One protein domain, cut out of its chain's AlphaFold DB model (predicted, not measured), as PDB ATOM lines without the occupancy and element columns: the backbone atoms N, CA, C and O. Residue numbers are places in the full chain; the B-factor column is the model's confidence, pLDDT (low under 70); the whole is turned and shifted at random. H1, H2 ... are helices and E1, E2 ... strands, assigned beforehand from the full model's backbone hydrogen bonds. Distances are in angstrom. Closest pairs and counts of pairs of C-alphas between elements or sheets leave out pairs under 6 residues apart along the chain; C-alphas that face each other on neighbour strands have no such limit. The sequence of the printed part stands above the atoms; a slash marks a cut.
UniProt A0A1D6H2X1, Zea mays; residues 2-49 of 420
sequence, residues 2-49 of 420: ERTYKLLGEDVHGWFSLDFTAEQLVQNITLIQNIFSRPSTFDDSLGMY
ATOM      1  N   GLU A   2      48.484  80.023  57.587       92.31
ATOM      2  CA  GLU A   2      48.905  80.060  56.188       92.31
ATOM      3  C   GLU A   2      48.813  78.668  55.568       92.31
ATOM      4  O   GLU A   2      49.071  77.653  56.226       92.31
ATOM      5  N   ARG A   3      48.421  78.624  54.299       95.38
ATOM      6  CA  ARG A   3      48.331  77.410  53.491       95.38
ATOM      7  C   ARG A   3      48.985  77.634  52.143       95.38
ATOM      8  O   ARG A   3      49.352  78.753  51.800       95.38
ATOM      9  N   THR A   4      49.144  76.552  51.396       95.75
ATOM     10  CA  THR A   4      49.588  76.606  50.007       95.75
ATOM     11  C   THR A   4      48.508  75.996  49.132       95.75
ATOM     12  O   THR A   4      48.124  74.846  49.349       95.75
ATOM     13  N   TYR A   5      48.034  76.763  48.154       94.75
ATOM     14  CA  TYR A   5      47.084  76.315  47.139       94.75
ATOM     15  C   TYR A   5      47.657  76.521  45.748       94.75
ATOM     16  O   TYR A   5      48.463  77.421  45.521       94.75
ATOM     17  N   LYS A   6      47.195  75.704  44.803       89.38
ATOM     18  CA  LYS A   6      47.526  75.874  43.394       89.38
ATOM     19  C   LYS A   6      46.523  76.826  42.749       89.38
ATOM     20  O   LYS A   6      45.366  76.461  42.562       89.38
ATOM     21  N   LEU A   7      46.960  78.032  42.395       85.50
ATOM     22  CA  LEU A   7      46.145  79.037  41.712       85.50
ATOM     23  C   LEU A   7      46.712  79.298  40.321       85.50
ATOM     24  O   LEU A   7      47.870  79.672  40.178       85.50
ATOM     25  N   LEU A   8      45.890  79.105  39.285       78.31
ATOM     26  CA  LEU A   8      46.290  79.314  37.885       78.31
ATOM     27  C   LEU A   8      47.572  78.544  37.486       78.31
ATOM     28  O   LEU A   8      48.313  78.979  36.617       78.31
ATOM     29  N   GLY A   9      47.823  77.389  38.114       77.81
ATOM     30  CA  GLY A   9      48.995  76.542  37.857       77.81
ATOM     31  C   GLY A   9      50.187  76.781  38.787       77.81
ATOM     32  O   GLY A   9      51.037  75.896  38.889       77.81
ATOM     33  N   GLU A  10      50.199  77.892  39.522       84.88
ATOM     34  CA  GLU A  10      51.279  78.285  40.430       84.88
ATOM     35  C   GLU A  10      50.948  77.931  41.884       84.88
ATOM     36  O   GLU A  10      49.803  78.060  42.320       84.88
ATOM     37  N   ASP A  11      51.954  77.503  42.650       93.06
ATOM     38  CA  ASP A  11      51.806  77.290  44.091       93.06
ATOM     39  C   ASP A  11      51.881  78.643  44.813       93.06
ATOM     40  O   ASP A  11      52.917  79.310  44.833       93.06
ATOM     41  N   VAL A  12      50.773  79.048  45.428       94.25
ATOM     42  CA  VAL A  12      50.647  80.308  46.162       94.25
ATOM     43  C   VAL A  12      50.563  79.996  47.649       94.25
ATOM     44  O   VAL A  12      49.687  79.248  48.078       94.25
ATOM     45  N   HIS A  13      51.473  80.571  48.436       96.62
ATOM     46  CA  HIS A  13      51.491  80.451  49.892       96.62
ATOM     47  C   HIS A  13      50.939  81.720  50.546       96.62
ATOM     48  O   HIS A  13      51.354  82.823  50.188       96.62
ATOM     49  N   GLY A  14      50.025  81.578  51.505       95.75
ATOM     50  CA  GLY A  14      49.463  82.717  52.226       95.75
ATOM     51  C   GLY A  14      48.157  82.415  52.955       95.75
ATOM     52  O   GLY A  14      47.858  81.269  53.296       95.75
ATOM     53  N   TRP A  15      47.387  83.472  53.207       93.94
ATOM     54  CA  TRP A  15      46.081  83.425  53.862       93.94
ATOM     55  C   TRP A  15      44.976  83.445  52.807       93.94
ATOM     56  O   TRP A  15      44.906  84.377  52.006       93.94
ATOM     57  N   PHE A  16      44.105  82.437  52.814       93.88
ATOM     58  CA  PHE A  16      43.042  82.298  51.823       93.88
ATOM     59  C   PHE A  16      41.673  82.402  52.476       93.88
ATOM     60  O   PHE A  16      41.432  81.800  53.518       93.88
ATOM     61  N   SER A  17      40.752  83.129  51.841       92.19
ATOM     62  CA  SER A  17      39.396  83.334  52.370       92.19
ATOM     63  C   SER A  17      38.635  82.027  52.598       92.19
ATOM     64  O   SER A  17      37.851  81.947  53.537       92.19
ATOM     65  N   LEU A  18      38.903  80.983  51.807       92.81
ATOM     66  CA  LEU A  18      38.256  79.672  51.951       92.81
ATOM     67  C   LEU A  18      38.596  78.927  53.253       92.81
ATOM     68  O   LEU A  18      37.925  77.954  53.587       92.81
ATOM     69  N   ASP A  19      39.643  79.349  53.964       94.38
ATOM     70  CA  ASP A  19      40.063  78.741  55.228       94.38
ATOM     71  C   ASP A  19      39.304  79.308  56.437       94.38
ATOM     72  O   ASP A  19      39.548  78.888  57.571       94.38
ATOM     73  N   PHE A  20      38.390  80.253  56.201       93.44
ATOM     74  CA  PHE A  20      37.642  80.977  57.221       93.44
ATOM     75  C   PHE A  20      36.143  80.946  56.934       93.44
ATOM     76  O   PHE A  20      35.704  80.919  55.783       93.44
ATOM     77  N   THR A  21      35.334  80.979  57.989       93.19
ATOM     78  CA  THR A  21      33.889  81.193  57.848       93.19
ATOM     79  C   THR A  21      33.596  82.663  57.557       93.19
ATOM     80  O   THR A  21      34.360  83.548  57.944       93.19
ATOM     81  N   ALA A  22      32.448  82.948  56.934       90.94
ATOM     82  CA  ALA A  22      31.991  84.325  56.746       90.94
ATOM     83  C   ALA A  22      31.915  85.093  58.079       90.94
ATOM     84  O   ALA A  22      32.301  86.251  58.136       90.94
ATOM     85  N   GLU A  23      31.506  84.432  59.169       91.31
ATOM     86  CA  GLU A  23      31.482  85.029  60.509       91.31
ATOM     87  C   GLU A  23      32.882  85.434  60.989       91.31
ATOM     88  O   GLU A  23      33.073  86.560  61.444       91.31
ATOM     89  N   GLN A  24      33.882  84.558  60.827       92.38
ATOM     90  CA  GLN A  24      35.272  84.870  61.173       92.38
ATOM     91  C   GLN A  24      35.817  86.030  60.342       92.38
ATOM     92  O   GLN A  24      36.530  86.876  60.875       92.38
ATOM     93  N   LEU A  25      35.487  86.066  59.051       92.62
ATOM     94  CA  LEU A  25      35.903  87.130  58.145       92.62
ATOM     95  C   LEU A  25      35.248  88.465  58.536       92.62
ATOM     96  O   LEU A  25      35.946  89.452  58.732       92.62
ATOM     97  N   VAL A  26      33.926  88.506  58.696       90.38
ATOM     98  CA  VAL A  26      33.179  89.755  58.915       90.38
ATOM     99  C   VAL A  26      33.380  90.320  60.326       90.38
ATOM    100  O   VAL A  26      33.476  91.535  60.476       90.38
ATOM    101  N   GLN A  27      33.458  89.477  61.360       87.06
ATOM    102  CA  GLN A  27      33.543  89.955  62.748       87.06
ATOM    103  C   GLN A  27      34.973  90.252  63.216       87.06
ATOM    104  O   GLN A  27      35.158  91.128  64.060       87.06
ATOM    105  N   ASN A  28      35.979  89.531  62.705       89.88
ATOM    106  CA  ASN A  28      37.334  89.570  63.275       89.88
ATOM    107  C   ASN A  28      38.377  90.231  62.369       89.88
ATOM    108  O   ASN A  28      39.529  90.352  62.789       89.88
ATOM    109  N   ILE A  29      38.023  90.609  61.137       92.44
ATOM    110  CA  ILE A  29      38.973  91.161  60.169       92.44
ATOM    111  C   ILE A  29      38.525  92.548  59.723       92.44
ATOM    112  O   ILE A  29      37.409  92.751  59.245       92.44
ATOM    113  N   THR A  30      39.453  93.491  59.833       93.75
ATOM    114  CA  THR A  30      39.331  94.846  59.306       93.75
ATOM    115  C   THR A  30      40.168  95.014  58.046       93.75
ATOM    116  O   THR A  30      41.166  94.323  57.831       93.75
ATOM    117  N   LEU A  31      39.741  95.933  57.189       93.75
ATOM    118  CA  LEU A  31      40.431  96.274  55.954       93.75
ATOM    119  C   LEU A  31      41.512  97.329  56.207       93.75
ATOM    120  O   LEU A  31      41.369  98.200  57.065       93.75
ATOM    121  N   ILE A  32      42.572  97.260  55.403       94.06
ATOM    122  CA  ILE A  32      43.658  98.242  55.364       94.06
ATOM    123  C   ILE A  32      43.889  98.707  53.927       94.06
ATOM    124  O   ILE A  32      43.661  97.961  52.969       94.06
ATOM    125  N   GLN A  33      44.374  99.933  53.766       93.62
ATOM    126  CA  GLN A  33      44.787 100.477  52.484       93.62
ATOM    127  C   GLN A  33      46.110  99.842  52.031       93.62
ATOM    128  O   GLN A  33      47.171 100.101  52.593       93.62
ATOM    129  N   ASN A  34      46.070  99.036  50.968       93.25
ATOM    130  CA  ASN A  34      47.255  98.347  50.449       93.25
ATOM    131  C   ASN A  34      48.043  99.148  49.392       93.25
ATOM    132  O   ASN A  34      49.098  98.696  48.946       93.25
ATOM    133  N   ILE A  35      47.560 100.326  48.984       91.56
ATOM    134  CA  ILE A  35      48.241 101.212  48.034       91.56
ATOM    135  C   ILE A  35      48.899 102.358  48.801       91.56
ATOM    136  O   ILE A  35      48.227 103.240  49.329       91.56
ATOM    137  N   PHE A  36      50.233 102.380  48.805       88.94
ATOM    138  CA  PHE A  36      51.038 103.320  49.596       88.94
ATOM    139  C   PHE A  36      50.772 104.808  49.297       88.94
ATOM    140  O   PHE A  36      50.947 105.655  50.167       88.94
ATOM    141  N   SER A  37      50.349 105.147  48.075       90.00
ATOM    142  CA  SER A  37      49.987 106.522  47.696       90.00
ATOM    143  C   SER A  37      48.634 106.985  48.246       90.00
ATOM    144  O   SER A  37      48.313 108.167  48.120       90.00
ATOM    145  N   ARG A  38      47.827 106.088  48.827       92.94
ATOM    146  CA  ARG A  38      46.458 106.378  49.275       92.94
ATOM    147  C   ARG A  38      46.388 106.550  50.797       92.94
ATOM    148  O   ARG A  38      47.184 105.949  51.514       92.94
ATOM    149  N   PRO A  39      45.447 107.365  51.315       91.19
ATOM    150  CA  PRO A  39      45.337 107.605  52.752       91.19
ATOM    151  C   PRO A  39      44.996 106.332  53.536       91.19
ATOM    152  O   PRO A  39      44.036 105.642  53.202       91.19
ATOM    153  N   SER A  40      45.722 106.096  54.629       94.12
ATOM    154  CA  SER A  40      45.471 105.031  55.615       94.12
ATOM    155  C   SER A  40      44.510 105.454  56.735       94.12
ATOM    156  O   SER A  40      44.424 104.816  57.779       94.12
ATOM    157  N   THR A  41      43.783 106.566  56.561       94.31
ATOM    158  CA  THR A  41      42.932 107.171  57.605       94.31
ATOM    159  C   THR A  41      41.839 106.235  58.136       94.31
ATOM    160  O   THR A  41      41.350 106.454  59.239       94.31
ATOM    161  N   PHE A  42      41.464 105.211  57.368       90.94
ATOM    162  CA  PHE A  42      40.423 104.243  57.724       90.94
ATOM    163  C   PHE A  42      40.958 102.831  57.970       90.94
ATOM    164  O   PHE A  42      40.154 101.909  58.139       90.94
ATOM    165  N   ASP A  43      42.279 102.653  57.999       94.00
ATOM    166  CA  ASP A  43      42.879 101.361  58.316       94.00
ATOM    167  C   ASP A  43      42.388 100.895  59.691       94.00
ATOM    168  O   ASP A  43      42.214 101.692  60.616       94.00
ATOM    169  N   ASP A  44      42.090  99.601  59.790       92.94
ATOM    170  CA  ASP A  44      41.610  98.943  61.009       92.94
ATOM    171  C   ASP A  44      40.248  99.432  61.543       92.94
ATOM    172  O   ASP A  44      39.857  99.096  62.662       92.94
ATOM    173  N   SER A  45      39.489 100.197  60.747       91.44
ATOM    174  CA  SER A  45      38.188 100.751  61.166       91.44
ATOM    175  C   SER A  45      36.967 100.171  60.444       91.44
ATOM    176  O   SER A  45      35.852 100.283  60.954       91.44
ATOM    177  N   LEU A  46      37.151  99.551  59.273       89.81
ATOM    178  CA  LEU A  46      36.062  99.063  58.420       89.81
ATOM    179  C   LEU A  46      36.158  97.549  58.208       89.81
ATOM    180  O   LEU A  46      37.227  97.033  57.888       89.81
ATOM    181  N   GLY A  47      35.031  96.851  58.364       89.50
ATOM    182  CA  GLY A  47      34.899  95.421  58.074       89.50
ATOM    183  C   GLY A  47      34.591  95.124  56.602       89.50
ATOM    184  O   GLY A  47      34.402  96.028  55.784       89.50
ATOM    185  N   MET A  48      34.529  93.835  56.267       90.12
ATOM    186  CA  MET A  48      34.124  93.365  54.938       90.12
ATOM    187  C   MET A  48      32.603  93.384  54.762       90.12
ATOM    188  O   MET A  48      31.864  93.108  55.701       90.12
ATOM    189  N   TYR A  49      32.165  93.649  53.533       88.94
ATOM    190  CA  TYR A  49      30.766  93.586  53.113       88.94
ATOM    191  C   TYR A  49      30.529  92.328  52.277       88.94
ATOM    192  O   TYR A  49      31.369  91.952  51.451       88.94
TER     193      TYR A  49
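Overview. This is residues 2 to 49 of the 420 residues of a protein of Zea mays (UniProt A0A1D6H2X1). Little regular structure is here: a small two-stranded hairpin, E1 and E2, makes one end, a short helix, H1, follows it, and residues 29 to 49 run out from H1 as a long loop that folds back. The 48 printed residues hold E1, E2 and H1 in that order, a mixed class with 17 residues in named elements. The whole is loose, with a radius of gyration of the C-alphas of 13.6 A and spans of 36 by 29 by 16 A.

Arrangement. Start at E1, residues 3 to 7, and its antiparallel neighbour E2, residues 10 to 14; they form a hairpin with a tight link, at 148 degrees. Look for N 5 and O 12, 3.0 A apart, within hydrogen-bond range. H1, residues 22 to 28, has every O i to N i+4 pair within range; E1 and H1 are apart.

Along the chain. Find C-alpha 3 at (48.331, 77.410, 53.491); E1 runs 12.1 A from there. E2 spans 12.7 A. H1 spans 9.9 A, ending at C-alpha 28, (37.334, 89.570, 63.275).

Size, cuts and confidence. The farthest C-alphas, Gly 9 and Thr 41, are 36.9 A apart. The printed part has no cut, and no printed residue is under 70 in pLDDT. Residues 6 to 11 stand free. The link from E2 to H1 is short.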